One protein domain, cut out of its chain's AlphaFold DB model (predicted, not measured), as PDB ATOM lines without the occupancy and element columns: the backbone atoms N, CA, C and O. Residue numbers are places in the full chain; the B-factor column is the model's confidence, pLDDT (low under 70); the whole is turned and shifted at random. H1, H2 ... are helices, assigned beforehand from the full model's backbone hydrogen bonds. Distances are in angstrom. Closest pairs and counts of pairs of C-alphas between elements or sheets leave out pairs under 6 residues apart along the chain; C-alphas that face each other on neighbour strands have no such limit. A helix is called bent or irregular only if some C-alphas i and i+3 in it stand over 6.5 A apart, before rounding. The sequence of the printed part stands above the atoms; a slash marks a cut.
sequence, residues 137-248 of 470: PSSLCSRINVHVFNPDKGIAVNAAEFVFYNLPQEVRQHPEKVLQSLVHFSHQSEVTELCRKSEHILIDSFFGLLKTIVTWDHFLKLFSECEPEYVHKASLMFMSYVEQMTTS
ATOM      1  N   PRO A 137     213.182 229.941 131.489       74.25
ATOM      2  CA  PRO A 137     212.954 231.188 130.769       74.25
ATOM      3  C   PRO A 137     212.929 230.944 129.255       74.25
ATOM      4  O   PRO A 137     213.819 230.286 128.714       74.25
ATOM      5  N   SER A 138     211.967 231.541 128.549       72.88
ATOM      6  CA  SER A 138     211.809 231.390 127.092       72.88
ATOM      7  C   SER A 138     213.064 231.769 126.292       72.88
ATOM      8  O   SER A 138     213.362 231.142 125.278       72.88
ATOM      9  N   SER A 139     213.843 232.736 126.788       77.19
ATOM     10  CA  SER A 139     215.129 233.178 126.228       77.19
ATOM     11  C   SER A 139     216.300 232.205 126.435       77.19
ATOM     12  O   SER A 139     217.387 232.440 125.901       77.19
ATOM     13  N   LEU A 140     216.104 231.140 127.216       73.88
ATOM     14  CA  LEU A 140     217.049 230.038 127.384       73.88
ATOM     15  C   LEU A 140     216.606 228.828 126.553       73.88
ATOM     16  O   LEU A 140     217.438 228.261 125.846       73.88
ATOM     17  N   CYS A 141     215.304 228.519 126.513       77.25
ATOM     18  CA  CYS A 141     214.754 227.537 125.569       77.25
ATOM     19  C   CYS A 141     215.138 227.885 124.124       77.25
ATOM     20  O   CYS A 141     215.703 227.052 123.425       77.25
ATOM     21  N   SER A 142     214.952 229.143 123.701       78.69
ATOM     22  CA  SER A 142     215.319 229.582 122.347       78.69
ATOM     23  C   SER A 142     216.814 229.462 122.030       78.69
ATOM     24  O   SER A 142     217.167 229.356 120.859       78.69
ATOM     25  N   ARG A 143     217.697 229.425 123.040       80.75
ATOM     26  CA  ARG A 143     219.126 229.127 122.849       80.75
ATOM     27  C   ARG A 143     219.356 227.633 122.646       80.75
ATOM     28  O   ARG A 143     220.020 227.270 121.682       80.75
ATOM     29  N   ILE A 144     218.780 226.776 123.496       84.12
ATOM     30  CA  ILE A 144     218.900 225.311 123.362       84.12
ATOM     31  C   ILE A 144     218.323 224.837 122.020       84.12
ATOM     32  O   ILE A 144     218.939 224.005 121.361       84.12
ATOM     33  N   ASN A 145     217.226 225.440 121.556       85.06
ATOM     34  CA  ASN A 145     216.639 225.182 120.239       85.06
ATOM     35  C   ASN A 145     217.666 225.270 119.092       85.06
ATOM     36  O   ASN A 145     217.642 224.434 118.198       85.06
ATOM     37  N   VAL A 146     218.606 226.224 119.115       86.19
ATOM     38  CA  VAL A 146     219.627 226.358 118.055       86.19
ATOM     39  C   VAL A 146     220.619 225.184 118.068       86.19
ATOM     40  O   VAL A 146     221.110 224.779 117.017       86.19
ATOM     41  N   HIS A 147     220.869 224.567 119.228       89.06
ATOM     42  CA  HIS A 147     221.730 223.383 119.326       89.06
ATOM     43  C   HIS A 147     221.117 222.128 118.687       89.06
ATOM     44  O   HIS A 147     221.859 221.193 118.401       89.06
ATOM     45  N   VAL A 148     219.823 222.118 118.341       90.69
ATOM     46  CA  VAL A 148     219.233 221.079 117.475       90.69
ATOM     47  C   VAL A 148     219.940 221.011 116.114       90.69
ATOM     48  O   VAL A 148     219.976 219.944 115.510       90.69
ATOM     49  N   PHE A 149     220.559 222.102 115.651       87.69
ATOM     50  CA  PHE A 149     221.317 222.163 114.395       87.69
ATOM     51  C   PHE A 149     222.839 222.047 114.588       87.69
ATOM     52  O   PHE A 149     223.606 222.396 113.695       87.69
ATOM     53  N   ASN A 150     223.306 221.562 115.746       85.81
ATOM     54  CA  ASN A 150     224.741 221.403 115.989       85.81
ATOM     55  C   ASN A 150     225.363 220.348 115.038       85.81
ATOM     56  O   ASN A 150     224.690 219.354 114.725       85.81
ATOM     57  N   PRO A 151     226.621 220.535 114.582       80.62
ATOM     58  CA  PRO A 151     227.369 219.500 113.866       80.62
ATOM     59  C   PRO A 151     227.760 218.321 114.770       80.62
ATOM     60  O   PRO A 151     227.860 217.202 114.280       80.62
ATOM     61  N   ASP A 152     227.928 218.529 116.083       79.69
ATOM     62  CA  ASP A 152     228.042 217.422 117.032       79.69
ATOM     63  C   ASP A 152     226.665 216.776 117.238       79.69
ATOM     64  O   ASP A 152     225.723 217.380 117.766       79.69
ATOM     65  N   LYS A 153     226.563 215.519 116.805       83.00
ATOM     66  CA  LYS A 153     225.342 214.717 116.860       83.00
ATOM     67  C   LYS A 153     224.866 214.440 118.287       83.00
ATOM     68  O   LYS A 153     223.664 214.447 118.529       83.00
ATOM     69  N   GLY A 154     225.779 214.248 119.241       82.38
ATOM     70  CA  GLY A 154     225.432 214.021 120.645       82.38
ATOM     71  C   GLY A 154     224.819 215.269 121.282       82.38
ATOM     72  O   GLY A 154     223.770 215.191 121.921       82.38
ATOM     73  N   ILE A 155     225.416 216.441 121.044       84.25
ATOM     74  CA  ILE A 155     224.860 217.736 121.466       84.25
ATOM     75  C   ILE A 155     223.486 217.967 120.825       84.25
ATOM     76  O   ILE A 155     222.558 218.401 121.511       84.25
ATOM     77  N   ALA A 156     223.332 217.654 119.538       89.31
ATOM     78  CA  ALA A 156     222.080 217.863 118.823       89.31
ATOM     79  C   ALA A 156     220.941 216.925 119.243       89.31
ATOM     80  O   ALA A 156     219.807 217.387 119.377       89.31
ATOM     81  N   VAL A 157     221.222 215.642 119.488       90.88
ATOM     82  CA  VAL A 157     220.236 214.686 120.018       90.88
ATOM     83  C   VAL A 157     219.817 215.092 121.433       90.88
ATOM     84  O   VAL A 157     218.623 215.197 121.696       90.88
ATOM     85  N   ASN A 158     220.762 215.453 122.311       88.31
ATOM     86  CA  ASN A 158     220.444 215.974 123.649       88.31
ATOM     87  C   ASN A 158     219.571 217.249 123.584       88.31
ATOM     88  O   ASN A 158     218.640 217.415 124.374       88.31
ATOM     89  N   ALA A 159     219.836 218.150 122.631       90.62
ATOM     90  CA  ALA A 159     219.010 219.336 122.408       90.62
ATOM     91  C   ALA A 159     217.606 218.978 121.881       90.62
ATOM     92  O   ALA A 159     216.621 219.550 122.344       90.62
ATOM     93  N   ALA A 160     217.491 218.016 120.963       94.19
ATOM     94  CA  ALA A 160     216.210 217.536 120.448       94.19
ATOM     95  C   ALA A 160     215.372 216.814 121.516       94.19
ATOM     96  O   ALA A 160     214.169 217.057 121.601       94.19
ATOM     97  N   GLU A 161     215.989 216.010 122.386       93.69
ATOM     98  CA  GLU A 161     215.328 215.445 123.567       93.69
ATOM     99  C   GLU A 161     214.801 216.545 124.490       93.69
ATOM    100  O   GLU A 161     213.623 216.521 124.851       93.69
ATOM    101  N   PHE A 162     215.616 217.555 124.814       92.38
ATOM    102  CA  PHE A 162     215.160 218.694 125.610       92.38
ATOM    103  C   PHE A 162     213.958 219.397 124.960       92.38
ATOM    104  O   PHE A 162     212.953 219.631 125.634       92.38
ATOM    105  N   VAL A 163     214.017 219.697 123.657       91.81
ATOM    106  CA  VAL A 163     212.901 220.328 122.930       91.81
ATOM    107  C   VAL A 163     211.655 219.441 122.959       91.81
ATOM    108  O   VAL A 163     210.578 219.933 123.286       91.81
ATOM    109  N   PHE A 164     211.790 218.137 122.699       94.31
ATOM    110  CA  PHE A 164     210.678 217.186 122.729       94.31
ATOM    111  C   PHE A 164     210.017 217.113 124.107       94.31
ATOM    112  O   PHE A 164     208.799 217.255 124.208       94.31
ATOM    113  N   TYR A 165     210.789 216.938 125.183       92.62
ATOM    114  CA  TYR A 165     210.238 216.840 126.538       92.62
ATOM    115  C   TYR A 165     209.645 218.163 127.049       92.62
ATOM    116  O   TYR A 165     208.733 218.122 127.875       92.62
ATOM    117  N   ASN A 166     210.068 219.315 126.516       90.19
ATOM    118  CA  ASN A 166     209.428 220.610 126.780       90.19
ATOM    119  C   ASN A 166     208.130 220.842 125.973       90.19
ATOM    120  O   ASN A 166     207.383 221.764 126.302       90.19
ATOM    121  N   LEU A 167     207.807 220.023 124.961       90.19
ATOM    122  CA  LEU A 167     206.494 220.094 124.308       90.19
ATOM    123  C   LEU A 167     205.375 219.745 125.314       90.19
ATOM    124  O   LEU A 167     205.557 218.838 126.144       90.19
ATOM    125  N   PRO A 168     204.194 220.392 125.223       92.94
ATOM    126  CA  PRO A 168     203.030 220.039 126.031       92.94
ATOM    127  C   PRO A 168     202.699 218.547 125.931       92.94
ATOM    128  O   PRO A 168     202.850 217.931 124.873       92.94
ATOM    129  N   GLN A 169     202.206 217.954 127.018       92.94
ATOM    130  CA  GLN A 169     201.857 216.528 127.043       92.94
ATOM    131  C   GLN A 169     200.816 216.173 125.962       92.94
ATOM    132  O   GLN A 169     200.961 215.167 125.274       92.94
ATOM    133  N   GLU A 170     199.845 217.062 125.740       93.31
ATOM    134  CA  GLU A 170     198.820 216.987 124.686       93.31
ATOM    135  C   GLU A 170     199.363 217.077 123.247       93.31
ATOM    136  O   GLU A 170     198.623 216.823 122.295       93.31
ATOM    137  N   VAL A 171     200.626 217.485 123.075       92.88
ATOM    138  CA  VAL A 171     201.354 217.447 121.798       92.88
ATOM    139  C   VAL A 171     202.142 216.143 121.713       92.88
ATOM    140  O   VAL A 171     201.966 215.402 120.755       92.88
ATOM    141  N   ARG A 172     202.934 215.804 122.742       93.62
ATOM    142  CA  ARG A 172     203.741 214.565 122.783       93.62
ATOM    143  C   ARG A 172     202.932 213.276 122.621       93.62
ATOM    144  O   ARG A 172     203.469 212.297 122.116       93.62
ATOM    145  N   GLN A 173     201.672 213.260 123.051       94.31
ATOM    146  CA  GLN A 173     200.785 212.094 122.937       94.31
ATOM    147  C   GLN A 173     200.157 211.904 121.539       94.31
ATOM    148  O   GLN A 173     199.490 210.895 121.321       94.31
ATOM    149  N   HIS A 174     200.371 212.826 120.592       95.56
ATOM    150  CA  HIS A 174     199.845 212.740 119.225       95.56
ATOM    151  C   HIS A 174     200.972 212.963 118.202       95.56
ATOM    152  O   HIS A 174     201.401 214.108 118.020       95.56
ATOM    153  N   PRO A 175     201.468 211.910 117.525       95.62
ATOM    154  CA  PRO A 175     202.627 212.019 116.638       95.62
ATOM    155  C   PRO A 175     202.449 213.043 115.510       95.62
ATOM    156  O   PRO A 175     203.408 213.712 115.135       95.62
ATOM    157  N   GLU A 176     201.226 213.249 115.017       95.12
ATOM    158  CA  GLU A 176     200.916 214.265 114.005       95.12
ATOM    159  C   GLU A 176     201.137 215.684 114.539       95.12
ATOM    160  O   GLU A 176     201.704 216.517 113.837       95.12
ATOM    161  N   LYS A 177     200.772 215.956 115.802       95.56
ATOM    162  CA  LYS A 177     201.030 217.257 116.443       95.56
ATOM    163  C   LYS A 177     202.521 217.477 116.695       95.56
ATOM    164  O   LYS A 177     202.994 218.610 116.599       95.56
ATOM    165  N   VAL A 178     203.276 216.414 116.998       96.50
ATOM    166  CA  VAL A 178     204.748 216.474 117.083       96.50
ATOM    167  C   VAL A 178     205.333 216.835 115.716       96.50
ATOM    168  O   VAL A 178     206.124 217.771 115.629       96.50
ATOM    169  N   LEU A 179     204.898 216.170 114.639       96.69
ATOM    170  CA  LEU A 179     205.335 216.487 113.277       96.69
ATOM    171  C   LEU A 179     204.961 217.919 112.863       96.69
ATOM    172  O   LEU A 179     205.831 218.650 112.396       96.69
ATOM    173  N   GLN A 180     203.718 218.355 113.095       95.81
ATOM    174  CA  GLN A 180     203.281 219.739 112.867       95.81
ATOM    175  C   GLN A 180     204.188 220.731 113.611       95.81
ATOM    176  O   GLN A 180     204.672 221.689 113.006       95.81
ATOM    177  N   SER A 181     204.486 220.473 114.891       94.69
ATOM    178  CA  SER A 181     205.372 221.316 115.709       94.69
ATOM    179  C   SER A 181     206.791 221.393 115.137       94.69
ATOM    180  O   SER A 181     207.376 222.473 115.096       94.69
ATOM    181  N   LEU A 182     207.340 220.275 114.649       94.62
ATOM    182  CA  LEU A 182     208.671 220.231 114.035       94.62
ATOM    183  C   LEU A 182     208.720 220.913 112.657       94.62
ATOM    184  O   LEU A 182     209.729 221.534 112.329       94.62
ATOM    185  N   VAL A 183     207.639 220.872 111.874       94.12
ATOM    186  CA  VAL A 183     207.547 221.610 110.602       94.12
ATOM    187  C   VAL A 183     207.497 223.123 110.847       94.12
ATOM    188  O   VAL A 183     208.245 223.866 110.208       94.12
ATOM    189  N   HIS A 184     206.706 223.582 111.825       91.75
ATOM    190  CA  HIS A 184     206.704 224.988 112.253       91.75
ATOM    191  C   HIS A 184     208.083 225.414 112.779       91.75
ATOM    192  O   HIS A 184     208.581 226.479 112.419       91.75
ATOM    193  N   PHE A 185     208.736 224.563 113.578       89.56
ATOM    194  CA  PHE A 185     210.096 224.787 114.071       89.56
ATOM    195  C   PHE A 185     211.112 224.916 112.927       89.56
ATOM    196  O   PHE A 185     211.921 225.844 112.929       89.56
ATOM    197  N   SER A 186     211.045 224.038 111.919       89.44
ATOM    198  CA  SER A 186     211.902 224.106 110.730       89.44
ATOM    199  C   SER A 186     211.699 225.411 109.960       89.44
ATOM    200  O   SER A 186     212.678 226.051 109.593       89.44
ATOM    201  N   HIS A 187     210.447 225.820 109.738       88.06
ATOM    202  CA  HIS A 187     210.122 227.057 109.027       88.06
ATOM    203  C   HIS A 187     210.604 228.303 109.792       88.06
ATOM    204  O   HIS A 187     211.286 229.154 109.228       88.06
ATOM    205  N   GLN A 188     210.334 228.385 111.099       84.25
ATOM    206  CA  GLN A 188     210.804 229.491 111.944       84.25
ATOM    207  C   GLN A 188     212.338 229.562 112.028       84.25
ATOM    208  O   GLN A 188     212.897 230.649 112.165       84.25
ATOM    209  N   SER A 189     213.031 228.424 111.910       74.69
ATOM    210  CA  SER A 189     214.495 228.372 111.966       74.69
ATOM    211  C   SER A 189     215.170 228.996 110.739       74.69
ATOM    212  O   SER A 189     216.252 229.562 110.888       74.69
ATOM    213  N   GLU A 190     214.541 228.993 109.555       64.50
ATOM    214  CA  GLU A 190     215.106 229.599 108.329       64.50
ATOM    215  C   GLU A 190     215.287 231.121 108.402       64.50
ATOM    216  O   GLU A 190     216.070 231.687 107.638       64.50
ATOM    217  N   VAL A 191     214.617 231.782 109.352       55.50
ATOM    218  CA  VAL A 191     214.843 233.202 109.674       55.50
ATOM    219  C   VAL A 191     216.271 233.431 110.205       55.50
ATOM    220  O   VAL A 191     216.787 234.546 110.146       55.50
ATOM    221  N   THR A 192     216.949 232.377 110.673       59.19
ATOM    222  CA  THR A 192     218.385 232.386 110.982       59.19
ATOM    223  C   THR A 192     219.188 231.785 109.826       59.19
ATOM    224  O   THR A 192     218.941 230.659 109.393       59.19
ATOM    225  N   GLU A 193     220.195 232.511 109.327       58.34
ATOM    226  CA  GLU A 193     220.934 232.100 108.118       58.34
ATOM    227  C   GLU A 193     221.704 230.775 108.256       58.34
ATOM    228  O   GLU A 193     222.026 230.158 107.241       58.34
ATOM    229  N   LEU A 194     221.936 230.298 109.488       56.62
ATOM    230  CA  LEU A 194     222.519 228.979 109.759       56.62
ATOM    231  C   LEU A 194     221.656 227.806 109.254       56.62
ATOM    232  O   LEU A 194     222.192 226.719 109.059       56.62
ATOM    233  N   CYS A 195     220.346 227.994 109.056       59.09
ATOM    234  CA  CYS A 195     219.394 226.887 108.900       59.09
ATOM    235  C   CYS A 195     218.854 226.684 107.469       59.09
ATOM    236  O   CYS A 195     217.867 225.976 107.277       59.09
ATOM    237  N   ARG A 196     219.464 227.276 106.432       57.94
ATOM    238  CA  ARG A 196     219.024 227.034 105.042       57.94
ATOM    239  C   ARG A 196     219.284 225.571 104.646       57.94
ATOM    240  O   ARG A 196     220.439 225.169 104.545       57.94
ATOM    241  N   LYS A 197     218.212 224.819 104.341       64.75
ATOM    242  CA  LYS A 197     218.195 223.350 104.120       64.75
ATOM    243  C   LYS A 197     218.488 222.522 105.384       64.75
ATOM    244  O   LYS A 197     219.326 221.627 105.358       64.75
ATOM    245  N   SER A 198     217.837 222.826 106.504       76.75
ATOM    246  CA  SER A 198     218.092 222.171 107.794       76.75
ATOM    247  C   SER A 198     217.249 220.919 108.087       76.75
ATOM    248  O   SER A 198     217.364 220.363 109.176       76.75
ATOM    249  N   GLU A 199     216.387 220.460 107.178       90.06
ATOM    250  CA  GLU A 199     215.383 219.414 107.443       90.06
ATOM    251  C   GLU A 199     216.011 218.047 107.745       90.06
ATOM    252  O   GLU A 199     215.572 217.354 108.659       90.06
ATOM    253  N   HIS A 200     217.077 217.683 107.031       88.56
ATOM    254  CA  HIS A 200     217.809 216.435 107.263       88.56
ATOM    255  C   HIS A 200     218.604 216.467 108.580       88.56
ATOM    256  O   HIS A 200     218.669 215.464 109.284       88.56
ATOM    257  N   ILE A 201     219.143 217.635 108.951       89.88
ATOM    258  CA  ILE A 201     219.804 217.867 110.245       89.88
ATOM    259  C   ILE A 201     218.775 217.785 111.383       89.88
ATOM    260  O   ILE A 201     219.021 217.131 112.391       89.88
ATOM    261  N   LEU A 202     217.599 218.400 111.206       92.38
ATOM    262  CA  LEU A 202     216.491 218.355 112.160       92.38
ATOM    263  C   LEU A 202     216.014 216.919 112.395       92.38
ATOM    264  O   LEU A 202     215.904 216.485 113.540       92.38
ATOM    265  N   ILE A 203     215.754 216.178 111.314       94.62
ATOM    266  CA  ILE A 203     215.309 214.788 111.391       94.62
ATOM    267  C   ILE A 203     216.360 213.913 112.075       94.62
ATOM    268  O   ILE A 203     215.980 213.196 112.992       94.62
ATOM    269  N   ASP A 204     217.652 214.032 111.747       92.56
ATOM    270  CA  ASP A 204     218.715 213.268 112.421       92.56
ATOM    271  C   ASP A 204     218.788 213.544 113.934       92.56
ATOM    272  O   ASP A 204     218.983 212.610 114.711       92.56
ATOM    273  N   SER A 205     218.539 214.785 114.377       93.38
ATOM    274  CA  SER A 205     218.491 215.121 115.811       93.38
ATOM    275  C   SER A 205     217.327 214.434 116.528       93.38
ATOM    276  O   SER A 205     217.483 213.925 117.634       93.38
ATOM    277  N   PHE A 206     216.146 214.433 115.907       95.62
ATOM    278  CA  PHE A 206     214.930 213.856 116.482       95.62
ATOM    279  C   PHE A 206     214.743 212.366 116.142       95.62
ATOM    280  O   PHE A 206     213.792 211.754 116.628       95.62
ATOM    281  N   PHE A 207     215.621 211.757 115.336       94.88
ATOM    282  CA  PHE A 207     215.390 210.453 114.708       94.88
ATOM    283  C   PHE A 207     215.110 209.338 115.715       94.88
ATOM    284  O   PHE A 207     214.168 208.568 115.534       94.88
ATOM    285  N   GLY A 208     215.886 209.281 116.804       91.12
ATOM    286  CA  GLY A 208     215.705 208.288 117.867       91.12
ATOM    287  C   GLY A 208     214.319 208.350 118.519       91.12
ATOM    288  O   GLY A 208     213.726 207.311 118.794       91.12
ATOM    289  N   LEU A 209     213.768 209.557 118.685       94.38
ATOM    290  CA  LEU A 209     212.424 209.785 119.220       94.38
ATOM    291  C   LEU A 209     211.358 209.472 118.165       94.38
ATOM    292  O   LEU A 209     210.469 208.654 118.405       94.38
ATOM    293  N   LEU A 210     211.469 210.072 116.974       96.06
ATOM    294  CA  LEU A 210     210.491 209.935 115.890       96.06
ATOM    295  C   LEU A 210     210.315 208.473 115.474       96.06
ATOM    296  O   LEU A 210     209.183 208.016 115.361       96.06
ATOM    297  N   LYS A 211     211.405 207.707 115.368       94.12
ATOM    298  CA  LYS A 211     211.382 206.272 115.050       94.12
ATOM    299  C   LYS A 211     210.534 205.430 116.016       94.12
ATOM    300  O   LYS A 211     210.072 204.360 115.629       94.12
ATOM    301  N   THR A 212     210.322 205.889 117.253       94.25
ATOM    302  CA  THR A 212     209.503 205.171 118.250       94.25
ATOM    303  C   THR A 212     208.025 205.557 118.254       94.25
ATOM    304  O   THR A 212     207.216 204.777 118.751       94.25
ATOM    305  N   ILE A 213     207.655 206.720 117.700       95.69
ATOM    306  CA  ILE A 213     206.281 207.258 117.773       95.69
ATOM    307  C   ILE A 213     205.650 207.577 116.405       95.69
ATOM    308  O   ILE A 213     204.439 207.749 116.336       95.69
ATOM    309  N   VAL A 214     206.425 207.649 115.316       95.62
ATOM    310  CA  VAL A 214     205.966 208.086 113.985       95.62
ATOM    311  C   VAL A 214     206.010 206.949 112.960       95.62
ATOM    312  O   VAL A 214     207.077 206.448 112.601       95.62
ATOM    313  N   THR A 215     204.849 206.613 112.391       95.56
ATOM    314  CA  THR A 215     204.740 205.799 111.160       95.56
ATOM    315  C   THR A 215     204.607 206.686 109.919       95.56
ATOM    316  O   THR A 215     204.369 207.891 110.023       95.56
ATOM    317  N   TRP A 216     204.721 206.102 108.724       94.12
ATOM    318  CA  TRP A 216     204.548 206.836 107.465       94.12
ATOM    319  C   TRP A 216     203.132 207.422 107.318       94.12
ATOM    320  O   TRP A 216     202.980 208.521 106.792       94.12
ATOM    321  N   ASP A 217     202.108 206.762 107.863       96.50
ATOM    322  CA  ASP A 217     200.712 207.224 107.823       96.50
ATOM    323  C   ASP A 217     200.516 208.562 108.546       96.50
ATOM    324  O   ASP A 217     199.712 209.387 108.117       96.50
ATOM    325  N   HIS A 218     201.295 208.823 109.601       97.56
ATOM    326  CA  HIS A 218     201.271 210.099 110.319       97.56
ATOM    327  C   HIS A 218     201.825 211.247 109.456       97.56
ATOM    328  O   HIS A 218     201.331 212.369 109.550       97.56
ATOM    329  N   PHE A 219     202.790 210.974 108.567       96.12
ATOM    330  CA  PHE A 219     203.243 211.935 107.551       96.12
ATOM    331  C   PHE A 219     202.227 212.100 106.409       96.12
ATOM    332  O   PHE A 219     202.015 213.217 105.946       96.12
ATOM    333  N   LEU A 220     201.549 211.030 105.978       94.88
ATOM    334  CA  LEU A 220     200.475 211.133 104.979       94.88
ATOM    335  C   LEU A 220     199.293 211.964 105.503       94.88
ATOM    336  O   LEU A 220     198.790 212.839 104.800       94.88
ATOM    337  N   LYS A 221     198.900 211.744 106.763       96.12
ATOM    338  CA  LYS A 221     197.887 212.546 107.452       96.12
ATOM    339  C   LYS A 221     198.339 213.996 107.627       96.12
ATOM    340  O   LYS A 221     197.572 214.896 107.287       96.12
ATOM    341  N   LEU A 222     199.590 214.226 108.043       95.50
ATOM    342  CA  LEU A 222     200.198 215.560 108.060       95.50
ATOM    343  C   LEU A 222     200.013 216.255 106.706       95.50
ATOM    344  O   LEU A 222     199.476 217.352 106.692       95.50
ATOM    345  N   PHE A 223     200.354 215.630 105.572       95.12
ATOM    346  CA  PHE A 223     200.165 216.251 104.249       95.12
ATOM    347  C   PHE A 223     198.711 216.629 103.932       95.12
ATOM    348  O   PHE A 223     198.496 217.610 103.225       95.12
ATOM    349  N   SER A 224     197.724 215.892 104.450       94.69
ATOM    350  CA  SER A 224     196.300 216.219 104.269       94.69
ATOM    351  C   SER A 224     195.773 217.325 105.195       94.69
ATOM    352  O   SER A 224     194.756 217.938 104.883       94.69
ATOM    353  N   GLU A 225     196.461 217.594 106.309       93.50
ATOM    354  CA  GLU A 225     196.087 218.590 107.331       93.50
ATOM    355  C   GLU A 225     197.013 219.828 107.334       93.50
ATOM    356  O   GLU A 225     196.784 220.781 108.075       93.50
ATOM    357  N   CYS A 226     198.078 219.814 106.532       92.50
ATOM    358  CA  CYS A 226     199.133 220.824 106.494       92.50
ATOM    359  C   CYS A 226     198.728 222.055 105.672       92.50
ATOM    360  O   CYS A 226     198.283 221.931 104.531       92.50
ATOM    361  N   GLU A 227     198.968 223.259 106.204       93.75
ATOM    362  CA  GLU A 227     198.746 224.492 105.442       93.75
ATOM    363  C   GLU A 227     199.724 224.586 104.249       93.75
ATOM    364  O   GLU A 227     200.866 224.117 104.364       93.75
ATOM    365  N   PRO A 228     199.332 225.190 103.107       93.94
ATOM    366  CA  PRO A 228     200.105 225.125 101.861       93.94
ATOM    367  C   PRO A 228     201.559 225.609 101.953       93.94
ATOM    368  O   PRO A 228     202.423 225.064 101.267       93.94
ATOM    369  N   GLU A 229     201.851 226.592 102.810       92.50
ATOM    370  CA  GLU A 229     203.209 227.118 103.022       92.50
ATOM    371  C   GLU A 229     204.151 226.121 103.720       92.50
ATOM    372  O   GLU A 229     205.360 226.119 103.473       92.50
ATOM    373  N   TYR A 230     203.601 225.208 104.525       93.69
ATOM    374  CA  TYR A 230     204.357 224.196 105.261       93.69
ATOM    375  C   TYR A 230     204.529 222.880 104.488       93.69
ATOM    376  O   TYR A 230     205.436 222.109 104.813       93.69
ATOM    377  N   VAL A 231     203.732 222.625 103.436       93.81
ATOM    378  CA  VAL A 231     203.736 221.343 102.694       93.81
ATOM    379  C   VAL A 231     205.133 220.993 102.180       93.81
ATOM    380  O   VAL A 231     205.577 219.859 102.341       93.81
ATOM    381  N   HIS A 232     205.877 221.964 101.638       92.38
ATOM    382  CA  HIS A 232     207.235 221.722 101.141       92.38
ATOM    383  C   HIS A 232     208.207 221.288 102.255       92.38
ATOM    384  O   HIS A 232     208.980 220.348 102.064       92.38
ATOM    385  N   LYS A 233     208.129 221.914 103.440       91.81
ATOM    386  CA  LYS A 233     208.942 221.549 104.613       91.81
ATOM    387  C   LYS A 233     208.581 220.170 105.148       91.81
ATOM    388  O   LYS A 233     209.471 219.351 105.364       91.81
ATOM    389  N   ALA A 234     207.285 219.879 105.268       94.62
ATOM    390  CA  ALA A 234     206.799 218.549 105.612       94.62
ATOM    391  C   ALA A 234     207.313 217.483 104.623       94.62
ATOM    392  O   ALA A 234     207.726 216.405 105.047       94.62
ATOM    393  N   SER A 235     207.328 217.776 103.315       94.69
ATOM    394  CA  SER A 235     207.808 216.838 102.289       94.69
ATOM    395  C   SER A 235     209.308 216.571 102.400       94.69
ATOM    396  O   SER A 235     209.718 215.415 102.346       94.69
ATOM    397  N   LEU A 236     210.127 217.609 102.602       93.38
ATOM    398  CA  LEU A 236     211.570 217.451 102.814       93.38
ATOM    399  C   LEU A 236     211.862 216.637 104.085       93.38
ATOM    400  O   LEU A 236     212.631 215.680 104.032       93.38
ATOM    401  N   MET A 237     211.185 216.944 105.195       94.75
ATOM    402  CA  MET A 237     211.301 216.186 106.445       94.75
ATOM    403  C   MET A 237     210.881 214.716 106.295       94.75
ATOM    404  O   MET A 237     211.556 213.835 106.824       94.75
ATOM    405  N   PHE A 238     209.806 214.426 105.556       96.12
ATOM    406  CA  PHE A 238     209.399 213.048 105.268       96.12
ATOM    407  C   PHE A 238     210.453 212.302 104.446       96.12
ATOM    408  O   PHE A 238     210.814 211.182 104.800       96.12
ATOM    409  N   MET A 239     210.986 212.926 103.390       94.88
ATOM    410  CA  MET A 239     212.027 212.313 102.562       94.88
ATOM    411  C   MET A 239     213.286 212.006 103.379       94.88
ATOM    412  O   MET A 239     213.786 210.889 103.296       94.88
ATOM    413  N   SER A 240     213.738 212.927 104.238       92.94
ATOM    414  CA  SER A 240     214.862 212.671 105.151       92.94
ATOM    415  C   SER A 240     214.556 211.589 106.195       92.94
ATOM    416  O   SER A 240     215.435 210.799 106.527       92.94
ATOM    417  N   TYR A 241     213.315 211.489 106.687       94.81
ATOM    418  CA  TYR A 241     212.918 210.414 107.605       94.81
ATOM    419  C   TYR A 241     212.923 209.041 106.920       94.81
ATOM    420  O   TYR A 241     213.410 208.068 107.493       94.81
ATOM    421  N   VAL A 242     212.436 208.955 105.678       93.62
ATOM    422  CA  VAL A 242     212.480 207.728 104.866       93.62
ATOM    423  C   VAL A 242     213.921 207.358 104.512       93.62
ATOM    424  O   VAL A 242     214.307 206.201 104.681       93.62
ATOM    425  N   GLU A 243     214.738 208.321 104.083       90.00
ATOM    426  CA  GLU A 243     216.166 208.132 103.804       90.00
ATOM    427  C   GLU A 243     216.898 207.590 105.036       90.00
ATOM    428  O   GLU A 243     217.583 206.571 104.947       90.00
ATOM    429  N   GLN A 244     216.688 208.181 106.214       89.81
ATOM    430  CA  GLN A 244     217.353 207.732 107.434       89.81
ATOM    431  C   GLN A 244     216.809 206.394 107.965       89.81
ATOM    432  O   GLN A 244     217.589 205.561 108.427       89.81
ATOM    433  N   MET A 245     215.504 206.119 107.834       89.94
ATOM    434  CA  MET A 245     214.926 204.804 108.161       89.94
ATOM    435  C   MET A 245     215.455 203.680 107.261       89.94
ATOM    436  O   MET A 245     215.617 202.558 107.738       89.94
ATOM    437  N   THR A 246     215.716 203.959 105.981       88.88
ATOM    438  CA  THR A 246     216.123 202.945 104.990       88.88
ATOM    439  C   THR A 246     217.636 202.758 104.895       88.88
ATOM    440  O   THR A 246     218.100 201.625 104.788       88.88
ATOM    441  N   THR A 247     218.418 203.837 104.968       83.50
ATOM    442  CA  THR A 247     219.887 203.796 104.826       83.50
ATOM    443  C   THR A 247     220.628 203.754 106.162       83.50
ATOM    444  O   THR A 247     221.750 203.256 106.227       83.50
ATOM    445  N   SER A 248     220.021 204.282 107.237       77.19
ATOM    446  CA  SER A 248     220.707 204.643 108.492       77.19
ATOM    447  C   SER A 248     221.903 205.597 108.315       77.19
ATOM    448  O   SER A 248     222.750 205.676 109.203       77.19
TER     449      SER A 248
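What this domain is: This is residues 137 to 248 of the 470 residues of an uncharacterized protein of Nesidiocoris tenuis (UniProt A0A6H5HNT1). Three pairs of antiparallel helices are stacked in layers, each pair crossing the next: H6 and H7 side by side at one end, H4 and H5 loosely paired in the middle, and H1 and H2 at the other end, where H2 packs across H5. The four-residue H3 sits at the corner before H4. The printed part has 112 residues with seven named helices, H1 to H7 in order along the chain, and no named strand; the class is all helix. It is compact and rounded, with a radius of gyration of the C-alphas of 13.1 A and spans of 34 by 31 by 27 A.

How they stand to each other: H7, residues 228 to 247, is the longest helix. It forms a helical hairpin with H6, residues 216 to 225: they touch at a shallow tilt of 5 degrees, opposite ways, closest at the C-alphas of Phe 223 and Val 231, 6.4 A. H5, residues 199 to 213, touches H7 at a steep tilt of 70.0 degrees, only just short of about perpendicular; the closest C-alphas are those of His 200 and Ser 240, 5.2 A. H4, residues 175 to 189, is the hub and touches H7 with residues 183 to 187 alone, closest at the C-alphas of Val 183 and Ala 234, 5.9 A. H4 and H5 form a hairpin that only just touches, with 3 pairs of C-alphas within 8 A, the closest Pro 175 and Ile 213 at 6.1 A. H2, residues 153 to 166, touches H5 at a steep tilt of 59 degrees, with C-alphas of Val 157 and Ser 205 closest at 4.6 A. H1, residues 138 to 147, forms a hairpin with H2, at a shallow tilt of 34 degrees, only just short of steep; the closest C-alphas are those of His 147 and Ala 156, 5.6 A. H3, residues 169 to 172, and H4 only just touch, only at the corner, with C-alphas of Val 171 and Lys 177 closest at 5.4 A. H1 and H7 are apart. In H2, H4 and H6 every O i to N i+4 pair is within hydrogen-bond range, against 3 of 6 in H1, 8 of 11 in H5 and 14 of 16 in H7; H3 is too short for such a pair.

Where its parts are: H1 begins at C-alpha 138, (211.809, 231.390, 127.092). H2 is 19.7 A from first to last C-alpha, H4 20.7 A and H5 18.4 A. H5 is irregular, with C-alphas 205 and 208 7.7 A apart, and H7 only just irregular, with C-alphas 229 and 232 7.0 A apart. H7, 29.2 A, ends at C-alpha 247, (219.887, 203.796, 104.826).

The domain as a whole: The two C-alphas farthest apart, those of Pro 137 and Thr 246, are 38.4 A apart. The printed part has no cut and no long link; H4 to H5 is a short link of 9 residues, and the others are tight. Mean pLDDT of the printed part is 88.3; residues 190 to 197 are under 70.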